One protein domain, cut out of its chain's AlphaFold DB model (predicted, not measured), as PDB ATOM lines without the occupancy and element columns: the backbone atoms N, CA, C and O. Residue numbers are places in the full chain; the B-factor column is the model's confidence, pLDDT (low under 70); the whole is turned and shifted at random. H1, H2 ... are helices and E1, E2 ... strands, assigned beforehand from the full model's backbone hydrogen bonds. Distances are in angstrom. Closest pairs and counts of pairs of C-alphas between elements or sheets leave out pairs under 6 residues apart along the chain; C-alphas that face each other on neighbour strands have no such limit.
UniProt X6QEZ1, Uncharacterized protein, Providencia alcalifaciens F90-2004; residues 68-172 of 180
ATOM      1  N   ALA A  68    -123.361 125.002  34.071       96.62
ATOM      2  CA  ALA A  68    -124.575 124.309  33.648       96.62
ATOM      3  C   ALA A  68    -124.349 122.809  33.404       96.62
ATOM      4  O   ALA A  68    -125.217 121.997  33.718       96.62
ATOM      5  N   ASP A  69    -123.197 122.433  32.853       97.56
ATOM      6  CA  ASP A  69    -122.851 121.034  32.623       97.56
ATOM      7  C   ASP A  69    -122.474 120.323  33.919       97.56
ATOM      8  O   ASP A  69    -122.934 119.209  34.162       97.56
ATOM      9  N   LEU A  70    -121.726 120.988  34.802       96.69
ATOM     10  CA  LEU A  70    -121.419 120.456  36.128       96.69
ATOM     11  C   LEU A  70    -122.699 120.165  36.919       96.69
ATOM     12  O   LEU A  70    -122.846 119.051  37.418       96.69
ATOM     13  N   ILE A  71    -123.665 121.089  36.937       98.00
ATOM     14  CA  ILE A  71    -124.974 120.882  37.581       98.00
ATOM     15  C   ILE A  71    -125.668 119.631  37.032       98.00
ATOM     16  O   ILE A  71    -126.114 118.796  37.815       98.00
ATOM     17  N   LYS A  72    -125.731 119.455  35.703       97.44
ATOM     18  CA  LYS A  72    -126.335 118.257  35.085       97.44
ATOM     19  C   LYS A  72    -125.644 116.978  35.549       97.44
ATOM     20  O   LYS A  72    -126.319 116.038  35.965       97.44
ATOM     21  N   THR A  73    -124.311 116.953  35.483       95.94
ATOM     22  CA  THR A  73    -123.526 115.760  35.821       95.94
ATOM     23  C   THR A  73    -123.648 115.396  37.297       95.94
ATOM     24  O   THR A  73    -123.993 114.261  37.600       95.94
ATOM     25  N   PHE A  74    -123.482 116.352  38.216       96.12
ATOM     26  CA  PHE A  74    -123.616 116.093  39.649       96.12
ATOM     27  C   PHE A  74    -125.044 115.715  40.049       96.12
ATOM     28  O   PHE A  74    -125.229 114.753  40.792       96.12
ATOM     29  N   ARG A  75    -126.063 116.402  39.514       97.00
ATOM     30  CA  ARG A  75    -127.471 116.062  39.765       97.00
ATOM     31  C   ARG A  75    -127.792 114.640  39.317       97.00
ATOM     32  O   ARG A  75    -128.495 113.923  40.027       97.00
ATOM     33  N   TRP A  76    -127.298 114.231  38.147       96.81
ATOM     34  CA  TRP A  76    -127.476 112.860  37.681       96.81
ATOM     35  C   TRP A  76    -126.749 111.866  38.587       96.81
ATOM     36  O   TRP A  76    -127.359 110.874  38.970       96.81
ATOM     37  N   THR A  77    -125.508 112.142  39.002       95.31
ATOM     38  CA  THR A  77    -124.763 111.253  39.913       95.31
ATOM     39  C   THR A  77    -125.488 111.069  41.239       95.31
ATOM     40  O   THR A  77    -125.719 109.934  41.641       95.31
ATOM     41  N   VAL A  78    -125.926 112.157  41.882       96.00
ATOM     42  CA  VAL A  78    -126.691 112.095  43.139       96.00
ATOM     43  C   VAL A  78    -127.974 111.283  42.959       96.00
ATOM     44  O   VAL A  78    -128.270 110.411  43.776       96.00
ATOM     45  N   ALA A  79    -128.720 111.514  41.873       96.38
ATOM     46  CA  ALA A  79    -129.916 110.733  41.571       96.38
ATOM     47  C   ALA A  79    -129.603 109.238  41.407       96.38
ATOM     48  O   ALA A  79    -130.301 108.397  41.973       96.38
ATOM     49  N   THR A  80    -128.546 108.914  40.664       94.31
ATOM     50  CA  THR A  80    -128.119 107.541  40.404       94.31
ATOM     51  C   THR A  80    -127.721 106.824  41.681       94.31
ATOM     52  O   THR A  80    -128.249 105.751  41.970       94.31
ATOM     53  N   VAL A  81    -126.848 107.437  42.477       93.38
ATOM     54  CA  VAL A  81    -126.379 106.862  43.737       93.38
ATOM     55  C   VAL A  81    -127.538 106.676  44.714       93.38
ATOM     56  O   VAL A  81    -127.642 105.618  45.326       93.38
ATOM     57  N   PHE A  82    -128.466 107.633  44.815       95.44
ATOM     58  CA  PHE A  82    -129.631 107.488  45.691       95.44
ATOM     59  C   PHE A  82    -130.538 106.317  45.286       95.44
ATOM     60  O   PHE A  82    -130.942 105.521  46.134       95.44
ATOM     61  N   VAL A  83    -130.836 106.168  43.990       94.69
ATOM     62  CA  VAL A  83    -131.654 105.050  43.490       94.69
ATOM     63  C   VAL A  83    -130.961 103.712  43.745       94.69
ATOM     64  O   VAL A  83    -131.609 102.763  44.193       94.69
ATOM     65  N   VAL A  84    -129.652 103.631  43.497       90.31
ATOM     66  CA  VAL A  84    -128.853 102.425  43.755       90.31
ATOM     67  C   VAL A  84    -128.824 102.106  45.249       90.31
ATOM     68  O   VAL A  84    -129.099 100.966  45.620       90.31
ATOM     69  N   TYR A  85    -128.594 103.101  46.108       90.25
ATOM     70  CA  TYR A  85    -128.622 102.962  47.565       90.25
ATOM     71  C   TYR A  85    -129.962 102.399  48.055       90.25
ATOM     72  O   TYR A  85    -130.001 101.391  48.761       90.25
ATOM     73  N   CYS A  86    -131.080 102.998  47.632       92.69
ATOM     74  CA  CYS A  86    -132.414 102.521  47.992       92.69
ATOM     75  C   CYS A  86    -132.684 101.106  47.468       92.69
ATOM     76  O   CYS A  86    -133.256 100.288  48.186       92.69
ATOM     77  N   THR A  87    -132.235 100.795  46.250       92.31
ATOM     78  CA  THR A  87    -132.379  99.458  45.660       92.31
ATOM     79  C   THR A  87    -131.583  98.413  46.432       92.31
ATOM     80  O   THR A  87    -132.125  97.357  46.745       92.31
ATOM     81  N   GLY A  88    -130.336  98.713  46.800       89.94
ATOM     82  CA  GLY A  88    -129.505  97.832  47.621       89.94
ATOM     83  C   GLY A  88    -130.096  97.606  49.014       89.94
ATOM     84  O   GLY A  88    -130.128  96.476  49.492       89.94
ATOM     85  N   LYS A  89    -130.635  98.660  49.638       90.12
ATOM     86  CA  LYS A  89    -131.254  98.596  50.970       90.12
ATOM     87  C   LYS A  89    -132.584  97.833  50.987       90.12
ATOM     88  O   LYS A  89    -132.842  97.087  51.925       90.12
ATOM     89  N   ASN A  90    -133.430  98.034  49.974       91.19
ATOM     90  CA  ASN A  90    -134.825  97.573  49.974       91.19
ATOM     91  C   ASN A  90    -135.093  96.397  49.014       91.19
ATOM     92  O   ASN A  90    -136.222  95.918  48.931       91.19
ATOM     93  N   GLY A  91    -134.099  95.968  48.231       92.19
ATOM     94  CA  GLY A  91    -134.239  94.962  47.169       92.19
ATOM     95  C   GLY A  91    -134.993  95.444  45.919       92.19
ATOM     96  O   GLY A  91    -135.112  94.703  44.947       92.19
ATOM     97  N   LYS A  92    -135.510  96.677  45.929       93.25
ATOM     98  CA  LYS A  92    -136.234  97.332  44.829       93.25
ATOM     99  C   LYS A  92    -136.044  98.848  44.908       93.25
ATOM    100  O   LYS A  92    -135.819  99.385  45.992       93.25
ATOM    101  N   ALA A  93    -136.175  99.536  43.776       93.88
ATOM    102  CA  ALA A  93    -136.030 100.989  43.675       93.88
ATOM    103  C   ALA A  93    -137.227 101.729  44.300       93.88
ATOM    104  O   ALA A  93    -138.087 102.265  43.602       93.88
ATOM    105  N   VAL A  94    -137.309 101.728  45.630       94.75
ATOM    106  CA  VAL A  94    -138.327 102.451  46.398       94.75
ATOM    107  C   VAL A  94    -137.690 103.211  47.552       94.75
ATOM    108  O   VAL A  94    -136.730 102.740  48.162       94.75
ATOM    109  N   TYR A  95    -138.273 104.351  47.895       94.69
ATOM    110  CA  TYR A  95    -138.060 105.017  49.172       94.69
ATOM    111  C   TYR A  95    -139.169 104.595  50.146       94.69
ATOM    112  O   TYR A  95    -140.338 104.567  49.763       94.69
ATOM    113  N   ILE A  96    -138.816 104.244  51.387       91.06
ATOM    114  CA  ILE A  96    -139.769 103.768  52.402       91.06
ATOM    115  C   ILE A  96    -139.736 104.711  53.598       91.06
ATOM    116  O   ILE A  96    -138.685 104.888  54.213       91.06
ATOM    117  N   HIS A  97    -140.893 105.263  53.961       90.50
ATOM    118  CA  HIS A  97    -141.046 106.104  55.146       90.50
ATOM    119  C   HIS A  97    -142.425 105.895  55.778       90.50
ATOM    120  O   HIS A  97    -143.440 105.939  55.088       90.50
ATOM    121  N   ASN A  98    -142.470 105.640  57.091       87.81
ATOM    122  CA  ASN A  98    -143.702 105.367  57.851       87.81
ATOM    123  C   ASN A  98    -144.623 104.302  57.216       87.81
ATOM    124  O   ASN A  98    -145.844 104.435  57.225       87.81
ATOM    125  N   GLY A  99    -144.037 103.250  56.634       85.12
ATOM    126  CA  GLY A  99    -144.777 102.165  55.976       85.12
ATOM    127  C   GLY A  99    -145.329 102.502  54.585       85.12
ATOM    128  O   GLY A  99    -145.926 101.634  53.955       85.12
ATOM    129  N   LEU A 100    -145.116 103.723  54.085       87.88
ATOM    130  CA  LEU A 100    -145.430 104.105  52.712       87.88
ATOM    131  C   LEU A 100    -144.223 103.851  51.810       87.88
ATOM    132  O   LEU A 100    -143.100 104.226  52.146       87.88
ATOM    133  N   GLU A 101    -144.475 103.242  50.655       91.62
ATOM    134  CA  GLU A 101    -143.473 103.033  49.615       91.62
ATOM    135  C   GLU A 101    -143.681 104.032  48.477       91.62
ATOM    136  O   GLU A 101    -144.769 104.121  47.905       91.62
ATOM    137  N   LEU A 102    -142.623 104.751  48.116       92.31
ATOM    138  CA  LEU A 102    -142.595 105.614  46.948       92.31
ATOM    139  C   LEU A 102    -141.663 105.007  45.890       92.31
ATOM    140  O   LEU A 102    -140.458 104.909  46.138       92.31
ATOM    141  N   PRO A 103    -142.180 104.610  44.715       93.12
ATOM    142  CA  PRO A 103    -141.348 104.151  43.610       93.12
ATOM    143  C   PRO A 103    -140.361 105.228  43.165       93.12
ATOM    144  O   PRO A 103    -140.727 106.391  43.001       93.12
ATOM    145  N   LEU A 104    -139.115 104.822  42.935       94.62
ATOM    146  CA  LEU A 104    -138.057 105.683  42.432       94.62
ATOM    147  C   LEU A 104    -137.730 105.314  40.987       94.62
ATOM    148  O   LEU A 104    -137.555 104.146  40.646       94.62
ATOM    149  N   SER A 105    -137.581 106.333  40.147       93.69
ATOM    150  CA  SER A 105    -136.892 106.227  38.863       93.69
ATOM    151  C   SER A 105    -135.799 107.288  38.800       93.69
ATOM    152  O   SER A 105    -135.944 108.362  39.389       93.69
ATOM    153  N   PHE A 106    -134.711 107.001  38.082       93.56
ATOM    154  CA  PHE A 106    -133.596 107.938  37.902       93.56
ATOM    155  C   PHE A 106    -134.085 109.307  37.418       93.56
ATOM    156  O   PHE A 106    -133.770 110.337  38.013       93.56
ATOM    157  N   GLU A 107    -134.939 109.308  36.395       94.44
ATOM    158  CA  GLU A 107    -135.557 110.516  35.864       94.44
ATOM    159  C   GLU A 107    -136.361 111.284  36.921       94.44
ATOM    160  O   GLU A 107    -136.179 112.496  37.069       94.44
ATOM    161  N   HIS A 108    -137.235 110.605  37.672       94.44
ATOM    162  CA  HIS A 108    -138.053 111.261  38.691       94.44
ATOM    163  C   HIS A 108    -137.168 111.910  39.754       94.44
ATOM    164  O   HIS A 108    -137.371 113.074  40.100       94.44
ATOM    165  N   VAL A 109    -136.145 111.196  40.226       96.81
ATOM    166  CA  VAL A 109    -135.220 111.709  41.239       96.81
ATOM    167  C   VAL A 109    -134.471 112.936  40.716       96.81
ATOM    168  O   VAL A 109    -134.375 113.935  41.429       96.81
ATOM    169  N   ARG A 110    -134.024 112.934  39.451       96.25
ATOM    170  CA  ARG A 110    -133.415 114.122  38.828       96.25
ATOM    171  C   ARG A 110    -134.366 115.313  38.780       96.25
ATOM    172  O   ARG A 110    -133.951 116.432  39.082       96.25
ATOM    173  N   ARG A 111    -135.631 115.101  38.404       95.81
ATOM    174  CA  ARG A 111    -136.636 116.177  38.373       95.81
ATOM    175  C   ARG A 111    -136.897 116.735  39.769       95.81
ATOM    176  O   ARG A 111    -136.934 117.952  39.926       95.81
ATOM    177  N   VAL A 112    -137.022 115.866  40.773       96.81
ATOM    178  CA  VAL A 112    -137.173 116.264  42.179       96.81
ATOM    179  C   VAL A 112    -135.991 117.121  42.616       96.81
ATOM    180  O   VAL A 112    -136.197 118.232  43.092       96.81
ATOM    181  N   LEU A 113    -134.757 116.679  42.369       97.69
ATOM    182  CA  LEU A 113    -133.559 117.452  42.704       97.69
ATOM    183  C   LEU A 113    -133.532 118.813  41.997       97.69
ATOM    184  O   LEU A 113    -133.242 119.824  42.628       97.69
ATOM    185  N   LYS A 114    -133.924 118.873  40.721       97.19
ATOM    186  CA  LYS A 114    -134.031 120.135  39.975       97.19
ATOM    187  C   LYS A 114    -135.066 121.096  40.576       97.19
ATOM    188  O   LYS A 114    -134.863 122.307  40.589       97.19
ATOM    189  N   VAL A 115    -136.192 120.575  41.058       96.94
ATOM    190  CA  VAL A 115    -137.276 121.384  41.641       96.94
ATOM    191  C   VAL A 115    -136.974 121.798  43.080       96.94
ATOM    192  O   VAL A 115    -137.331 122.908  43.465       96.94
ATOM    193  N   CYS A 116    -136.334 120.931  43.861       96.56
ATOM    194  CA  CYS A 116    -136.110 121.122  45.293       96.56
ATOM    195  C   CYS A 116    -134.752 121.757  45.627       96.56
ATOM    196  O   CYS A 116    -134.629 122.343  46.697       96.56
ATOM    197  N   VAL A 117    -133.756 121.662  44.740       96.50
ATOM    198  CA  VAL A 117    -132.404 122.213  44.949       96.50
ATOM    199  C   VAL A 117    -132.120 123.347  43.966       96.50
ATOM    200  O   VAL A 117    -131.930 124.485  44.393       96.50
ATOM    201  N   ASP A 118    -132.160 123.080  42.656       97.31
ATOM    202  CA  ASP A 118    -131.730 124.076  41.658       97.31
ATOM    203  C   ASP A 118    -132.647 125.296  41.635       97.31
ATOM    204  O   ASP A 118    -132.206 126.439  41.768       97.31
ATOM    205  N   LYS A 119    -133.952 125.052  41.470       97.06
ATOM    206  CA  LYS A 119    -134.936 126.116  41.264       97.06
ATOM    207  C   LYS A 119    -134.981 127.118  42.430       97.06
ATOM    208  O   LYS A 119    -134.957 128.311  42.130       97.06
ATOM    209  N   PRO A 120    -135.017 126.712  43.717       97.00
ATOM    210  CA  PRO A 120    -134.995 127.663  44.826       97.00
ATOM    211  C   PRO A 120    -133.728 128.523  44.843       97.00
ATOM    212  O   PRO A 120    -133.815 129.737  45.022       97.00
ATOM    213  N   LEU A 121    -132.560 127.928  44.574       97.62
ATOM    214  CA  LEU A 121    -131.293 128.660  44.544       97.62
ATOM    215  C   LEU A 121    -131.249 129.668  43.385       97.62
ATOM    216  O   LEU A 121    -130.862 130.818  43.591       97.62
ATOM    217  N   HIS A 122    -131.732 129.299  42.194       97.44
ATOM    218  CA  HIS A 122    -131.864 130.230  41.062       97.44
ATOM    219  C   HIS A 122    -132.913 131.329  41.276       97.44
ATOM    220  O   HIS A 122    -132.820 132.376  40.643       97.44
ATOM    221  N   GLN A 123    -133.912 131.110  42.133       97.75
ATOM    222  CA  GLN A 123    -134.912 132.128  42.478       97.75
ATOM    223  C   GLN A 123    -134.397 133.127  43.520       97.75
ATOM    224  O   GLN A 123    -134.800 134.288  43.501       97.75
ATOM    225  N   GLN A 124    -133.528 132.679  44.427       97.38
ATOM    226  CA  GLN A 124    -133.039 133.487  45.543       97.38
ATOM    227  C   GLN A 124    -131.747 134.248  45.220       97.38
ATOM    228  O   GLN A 124    -131.527 135.336  45.754       97.38
ATOM    229  N   TYR A 125    -130.889 133.695  44.360       97.56
ATOM    230  CA  TYR A 125    -129.556 134.230  44.098       97.56
ATOM    231  C   TYR A 125    -129.351 134.584  42.624       97.56
ATOM    232  O   TYR A 125    -129.996 134.052  41.721       97.56
ATOM    233  N   GLN A 126    -128.394 135.478  42.359       97.06
ATOM    234  CA  GLN A 126    -127.934 135.730  40.994       97.06
ATOM    235  C   GLN A 126    -127.352 134.452  40.388       97.06
ATOM    236  O   GLN A 126    -126.687 133.686  41.082       97.06
ATOM    237  N   ARG A 127    -127.529 134.271  39.073       96.00
ATOM    238  CA  ARG A 127    -127.201 133.028  38.357       96.00
ATOM    239  C   ARG A 127    -125.836 132.435  38.711       96.00
ATOM    240  O   ARG A 127    -125.778 131.266  39.047       96.00
ATOM    241  N   LYS A 128    -124.766 133.236  38.691       96.94
ATOM    242  CA  LYS A 128    -123.413 132.752  39.011       96.94
ATOM    243  C   LYS A 128    -123.317 132.199  40.439       96.94
ATOM    244  O   LYS A 128    -122.804 131.108  40.634       96.94
ATOM    245  N   VAL A 129    -123.847 132.936  41.417       97.75
ATOM    246  CA  VAL A 129    -123.847 132.524  42.830       97.75
ATOM    247  C   VAL A 129    -124.710 131.280  43.028       97.75
ATOM    248  O   VAL A 129    -124.307 130.360  43.728       97.75
ATOM    249  N   ALA A 130    -125.881 131.235  42.391       98.00
ATOM    250  CA  ALA A 130    -126.756 130.072  42.427       98.00
ATOM    251  C   ALA A 130    -126.074 128.829  41.836       98.00
ATOM    252  O   ALA A 130    -126.095 127.780  42.467       98.00
ATOM    253  N   ASP A 131    -125.435 128.953  40.668       98.12
ATOM    254  CA  ASP A 131    -124.735 127.846  40.013       98.12
ATOM    255  C   ASP A 131    -123.621 127.281  40.916       98.12
ATOM    256  O   ASP A 131    -123.554 126.069  41.116       98.12
ATOM    257  N   ASP A 132    -122.805 128.148  41.530       97.75
ATOM    258  CA  ASP A 132    -121.743 127.741  42.462       97.75
ATOM    259  C   ASP A 132    -122.312 127.017  43.701       97.75
ATOM    260  O   ASP A 132    -121.786 125.982  44.118       97.75
ATOM    261  N   LEU A 133    -123.418 127.518  44.266       98.00
ATOM    262  CA  LEU A 133    -124.094 126.897  45.412       98.00
ATOM    263  C   LEU A 133    -124.718 125.542  45.063       98.00
ATOM    264  O   LEU A 133    -124.633 124.613  45.866       98.00
ATOM    265  N   ILE A 134    -125.327 125.405  43.883       98.31
ATOM    266  CA  ILE A 134    -125.918 124.143  43.417       98.31
ATOM    267  C   ILE A 134    -124.824 123.091  43.240       98.31
ATOM    268  O   ILE A 134    -124.946 121.976  43.750       98.31
ATOM    269  N   ILE A 135    -123.735 123.453  42.555       97.50
ATOM    270  CA  ILE A 135    -122.590 122.559  42.347       97.50
ATOM    271  C   ILE A 135    -122.005 122.134  43.695       97.50
ATOM    272  O   ILE A 135    -121.795 120.941  43.914       97.50
ATOM    273  N   GLY A 136    -121.783 123.084  44.607       96.06
ATOM    274  CA  GLY A 136    -121.290 122.797  45.954       96.06
ATOM    275  C   GLY A 136    -122.227 121.877  46.736       96.06
ATOM    276  O   GLY A 136    -121.768 120.910  47.334       96.06
ATOM    277  N   THR A 137    -123.538 122.119  46.663       96.69
ATOM    278  CA  THR A 137    -124.554 121.286  47.322       96.69
ATOM    279  C   THR A 137    -124.478 119.849  46.825       96.69
ATOM    280  O   THR A 137    -124.276 118.945  47.628       96.69
ATOM    281  N   TYR A 138    -124.571 119.616  45.512       96.69
ATOM    282  CA  TYR A 138    -124.530 118.249  44.992       96.69
ATOM    283  C   TYR A 138    -123.191 117.559  45.219       96.69
ATOM    284  O   TYR A 138    -123.173 116.359  45.473       96.69
ATOM    285  N   ARG A 139    -122.079 118.295  45.154       93.62
ATOM    286  CA  ARG A 139    -120.765 117.733  45.463       93.62
ATOM    287  C   ARG A 139    -120.689 117.265  46.914       93.62
ATOM    288  O   ARG A 139    -120.256 116.148  47.143       93.62
ATOM    289  N   ASN A 140    -121.172 118.071  47.859       94.12
ATOM    290  CA  ASN A 140    -121.179 117.719  49.282       94.12
ATOM    291  C   ASN A 140    -122.142 116.570  49.609       94.12
ATOM    292  O   ASN A 140    -121.976 115.905  50.626       94.12
ATOM    293  N   MET A 141    -123.152 116.325  48.768       95.56
ATOM    294  CA  MET A 141    -124.042 115.169  48.906       95.56
ATOM    295  C   MET A 141    -123.377 113.842  48.509       95.56
ATOM    296  O   MET A 141    -123.915 112.783  48.829       95.56
ATOM    297  N   LEU A 142    -122.247 113.875  47.803       92.88
ATOM    298  CA  LEU A 142    -121.479 112.692  47.421       92.88
ATOM    299  C   LEU A 142    -120.344 112.468  48.423       92.88
ATOM    300  O   LEU A 142    -119.804 113.426  48.974       92.88
ATOM    301  N   ASP A 143    -119.992 111.211  48.674       86.00
ATOM    302  CA  ASP A 143    -118.851 110.882  49.530       86.00
ATOM    303  C   ASP A 143    -117.526 111.190  48.800       86.00
ATOM    304  O   ASP A 143    -117.293 110.760  47.667       86.00
ATOM    305  N   ASP A 144    -116.632 111.936  49.454       72.69
ATOM    306  CA  ASP A 144    -115.309 112.286  48.919       72.69
ATOM    307  C   ASP A 144    -114.400 111.055  48.738       72.69
ATOM    308  O   ASP A 144    -113.486 111.068  47.909       72.69
ATOM    309  N   SER A 145    -114.639 109.986  49.505       64.25
ATOM    310  CA  SER A 145    -113.912 108.716  49.411       64.25
ATOM    311  C   SER A 145    -114.425 107.826  48.277       64.25
ATOM    312  O   SER A 145    -113.652 107.049  47.706       64.25
ATOM    313  N   SER A 146    -115.700 107.972  47.899       62.41
ATOM    314  CA  SER A 146    -116.259 107.348  46.706       62.41
ATOM    315  C   SER A 146    -117.436 108.153  46.145       62.41
ATOM    316  O   SER A 146    -118.507 108.256  46.732       62.41
ATOM    317  N   ILE A 147    -117.294 108.634  44.908       62.97
ATOM    318  CA  ILE A 147    -118.385 109.282  44.150       62.97
ATOM    319  C   ILE A 147    -119.574 108.340  43.848       62.97
ATOM    320  O   ILE A 147    -120.500 108.717  43.132       62.97
ATOM    321  N   LEU A 148    -119.514 107.097  44.334       76.25
ATOM    322  CA  LEU A 148    -120.507 106.042  44.164       76.25
ATOM    323  C   LEU A 148    -121.402 105.872  45.396       76.25
ATOM    324  O   LEU A 148    -122.271 105.001  45.384       76.25
ATOM    325  N   GLU A 149    -121.218 106.699  46.426       86.19
ATOM    326  CA  GLU A 149    -122.014 106.687  47.650       86.19
ATOM    327  C   GLU A 149    -122.452 108.106  48.038       86.19
ATOM    328  O   GLU A 149    -121.849 109.108  47.641       86.19
ATOM    329  N   LEU A 150    -123.573 108.193  48.760       91.00
ATOM    330  CA  LEU A 150    -124.014 109.451  49.352       91.00
ATOM    331  C   LEU A 150    -123.234 109.681  50.641       91.00
ATOM    332  O   LEU A 150    -123.093 108.766  51.451       91.00
ATOM    333  N   SER A 151    -122.829 110.924  50.870       93.56
ATOM    334  CA  SER A 151    -122.338 111.349  52.177       93.56
ATOM    335  C   SER A 151    -123.468 111.327  53.221       93.56
ATOM    336  O   SER A 151    -124.653 111.195  52.886       93.56
ATOM    337  N   THR A 152    -123.125 111.515  54.500       91.62
ATOM    338  CA  THR A 152    -124.118 111.723  55.570       91.62
ATOM    339  C   THR A 152    -125.058 112.882  55.230       91.62
ATOM    340  O   THR A 152    -126.277 112.719  55.278       91.62
ATOM    341  N   ASP A 153    -124.501 114.012  54.791       91.00
ATOM    342  CA  ASP A 153    -125.270 115.186  54.367       91.00
ATOM    343  C   ASP A 153    -126.162 114.856  53.164       91.00
ATOM    344  O   ASP A 153    -127.331 115.244  53.120       91.00
ATOM    345  N   GLY A 154    -125.643 114.083  52.206       93.88
ATOM    346  CA  GLY A 154    -126.401 113.580  51.065       93.88
ATOM    347  C   GLY A 154    -127.609 112.754  51.480       93.88
ATOM    348  O   GLY A 154    -128.720 113.001  51.002       93.88
ATOM    349  N   CYS A 155    -127.417 111.817  52.408       93.62
ATOM    350  CA  CYS A 155    -128.497 111.010  52.964       93.62
ATOM    351  C   CYS A 155    -129.551 111.886  53.649       93.62
ATOM    352  O   CYS A 155    -130.739 111.720  53.380       93.62
ATOM    353  N   GLU A 156    -129.137 112.847  54.478       94.31
ATOM    354  CA  GLU A 156    -130.061 113.747  55.172       94.31
ATOM    355  C   GLU A 156    -130.863 114.638  54.220       94.31
ATOM    356  O   GLU A 156    -132.063 114.834  54.418       94.31
ATOM    357  N   VAL A 157    -130.217 115.207  53.199       95.44
ATOM    358  CA  VAL A 157    -130.881 116.064  52.209       95.44
ATOM    359  C   VAL A 157    -131.914 115.255  51.428       95.44
ATOM    360  O   VAL A 157    -133.061 115.691  51.300       95.44
ATOM    361  N   MET A 158    -131.542 114.064  50.946       96.56
ATOM    362  CA  MET A 158    -132.468 113.190  50.227       96.56
ATOM    363  C   MET A 158    -133.634 112.751  51.112       96.56
ATOM    364  O   MET A 158    -134.782 112.797  50.673       96.56
ATOM    365  N   ASP A 159    -133.362 112.380  52.363       94.62
ATOM    366  CA  ASP A 159    -134.387 111.973  53.318       94.62
ATOM    367  C   ASP A 159    -135.372 113.118  53.595       94.62
ATOM    368  O   ASP A 159    -136.578 112.940  53.431       94.62
ATOM    369  N   LYS A 160    -134.887 114.336  53.871       95.25
ATOM    370  CA  LYS A 160    -135.740 115.525  54.065       95.25
ATOM    371  C   LYS A 160    -136.638 115.800  52.853       95.25
ATOM    372  O   LYS A 160    -137.832 116.050  53.025       95.25
ATOM    373  N   ILE A 161    -136.092 115.739  51.636       95.81
ATOM    374  CA  ILE A 161    -136.860 115.959  50.398       95.81
ATOM    375  C   ILE A 161    -137.957 114.897  50.249       95.81
ATOM    376  O   ILE A 161    -139.125 115.227  50.036       95.81
ATOM    377  N   TYR A 162    -137.607 113.619  50.378       94.38
ATOM    378  CA  TYR A 162    -138.548 112.529  50.132       94.38
ATOM    379  C   TYR A 162    -139.587 112.358  51.245       94.38
ATOM    380  O   TYR A 162    -140.739 112.039  50.945       94.38
ATOM    381  N   GLN A 163    -139.255 112.669  52.499       92.81
ATOM    382  CA  GLN A 163    -140.243 112.765  53.580       92.81
ATOM    383  C   GLN A 163    -141.306 113.819  53.275       92.81
ATOM    384  O   GLN A 163    -142.500 113.551  53.418       92.81
ATOM    385  N   GLN A 164    -140.904 115.001  52.796       91.19
ATOM    386  CA  GLN A 164    -141.855 116.045  52.409       91.19
ATOM    387  C   GLN A 164    -142.781 115.584  51.278       91.19
ATOM    388  O   GLN A 164    -143.986 115.835  51.342       91.19
ATOM    389  N   ILE A 165    -142.252 114.866  50.281       90.38
ATOM    390  CA  ILE A 165    -143.064 114.281  49.203       90.38
ATOM    391  C   ILE A 165    -144.076 113.285  49.781       90.38
ATOM    392  O   ILE A 165    -145.269 113.392  49.499       90.38
ATOM    393  N   VAL A 166    -143.641 112.362  50.643       87.69
ATOM    394  CA  VAL A 166    -144.526 111.370  51.279       87.69
ATOM    395  C   VAL A 166    -145.620 112.046  52.113       87.69
ATOM    396  O   VAL A 166    -146.790 111.676  52.006       87.69
ATOM    397  N   HIS A 167    -145.289 113.082  52.889       84.81
ATOM    398  CA  HIS A 167    -146.276 113.850  53.655       84.81
ATOM    399  C   HIS A 167    -147.304 114.563  52.763       84.81
ATOM    400  O   HIS A 167    -148.493 114.602  53.093       84.81
ATOM    401  N   GLN A 168    -146.885 115.099  51.615       81.94
ATOM    402  CA  GLN A 168    -147.803 115.690  50.636       81.94
ATOM    403  C   GLN A 168    -148.712 114.644  49.977       81.94
ATOM    404  O   GLN A 168    -149.886 114.919  49.727       81.94
ATOM    405  N   VAL A 169    -148.202 113.437  49.723       70.00
ATOM    406  CA  VAL A 169    -148.995 112.321  49.184       70.00
ATOM    407  C   VAL A 169    -150.022 111.835  50.209       70.00
ATOM    408  O   VAL A 169    -151.190 111.679  49.866       70.00
ATOM    409  N   GLY A 170    -149.630 111.661  51.474       61.84
ATOM    410  CA  GLY A 170    -150.529 111.202  52.541       61.84
ATOM    411  C   GLY A 170    -151.603 112.219  52.953       61.84
ATOM    412  O   GLY A 170    -152.636 111.836  53.499       61.84
ATOM    413  N   SER A 171    -151.387 113.511  52.679       58.53
ATOM    414  CA  SER A 171    -152.340 114.592  52.987       58.53
ATOM    415  C   SER A 171    -153.334 114.889  51.858       58.53
ATOM    416  O   SER A 171    -154.414 115.424  52.118       58.53
ATOM    417  N   LYS A 172    -153.028 114.519  50.608       54.66
ATOM    418  CA  LYS A 172    -153.968 114.635  49.486       54.66
ATOM    419  C   LYS A 172    -154.892 113.414  49.455       54.66
ATOM    420  O   LYS A 172    -154.461 112.308  49.145       54.66
TER     421      LYS A 172
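Overview. This is residues 68 to 172 of the 180 residues of an uncharacterized protein of Providencia alcalifaciens F90-2004 (UniProt X6QEZ1). Three helices, H1, H2 and H3, pack as a triangle, mostly crossed, and H4 crosses one side of them. The small hairpin E1 E2 packs on H4 and H1. The printed part has 105 residues, in order H1 E1 E2 H2 H3 H4, mostly helix with an antiparallel sheet, compact: radius of gyration of the C-alphas 13.7 A, spans 41 by 36 by 22 A.

Arrangement. H1, residues 68 to 90, touches H2, residues 106 to 124, at a steep tilt of 47 degrees; closest C-alphas Ala 79 and Val 109, 5.4 A. H3, residues 127 to 140, touches H1 at a shallow tilt of 29 degrees; closest C-alphas Ile 71 and Ile 135, 5.6 A. H2 and H3 form a helical hairpin. H4, residues 152 to 171, only just touches H3, with 3 pairs of C-alphas within 8 A; closest Asn 140 and Gly 154, 6.9 A. In the hairpin of E1, residues 94 to 97, and E2, residues 100 to 103, N 95 and O 102 are 2.9 A apart. Every O i to N i+4 pair is within hydrogen-bond range in H1, H3 and H4; in H2, 12 of 15.

Along the chain. H1 starts at C-alpha 68 (-124.575, 124.309, 33.648) and spans 33.0 A; H4, 28.5 A, ends at C-alpha 171 (-152.340, 114.592, 52.987).

Size, cuts and confidence. The printed part has no cut. The link H3 to H4 is long. pLDDT is under 70 at residues 145 to 147 and 170 to 172.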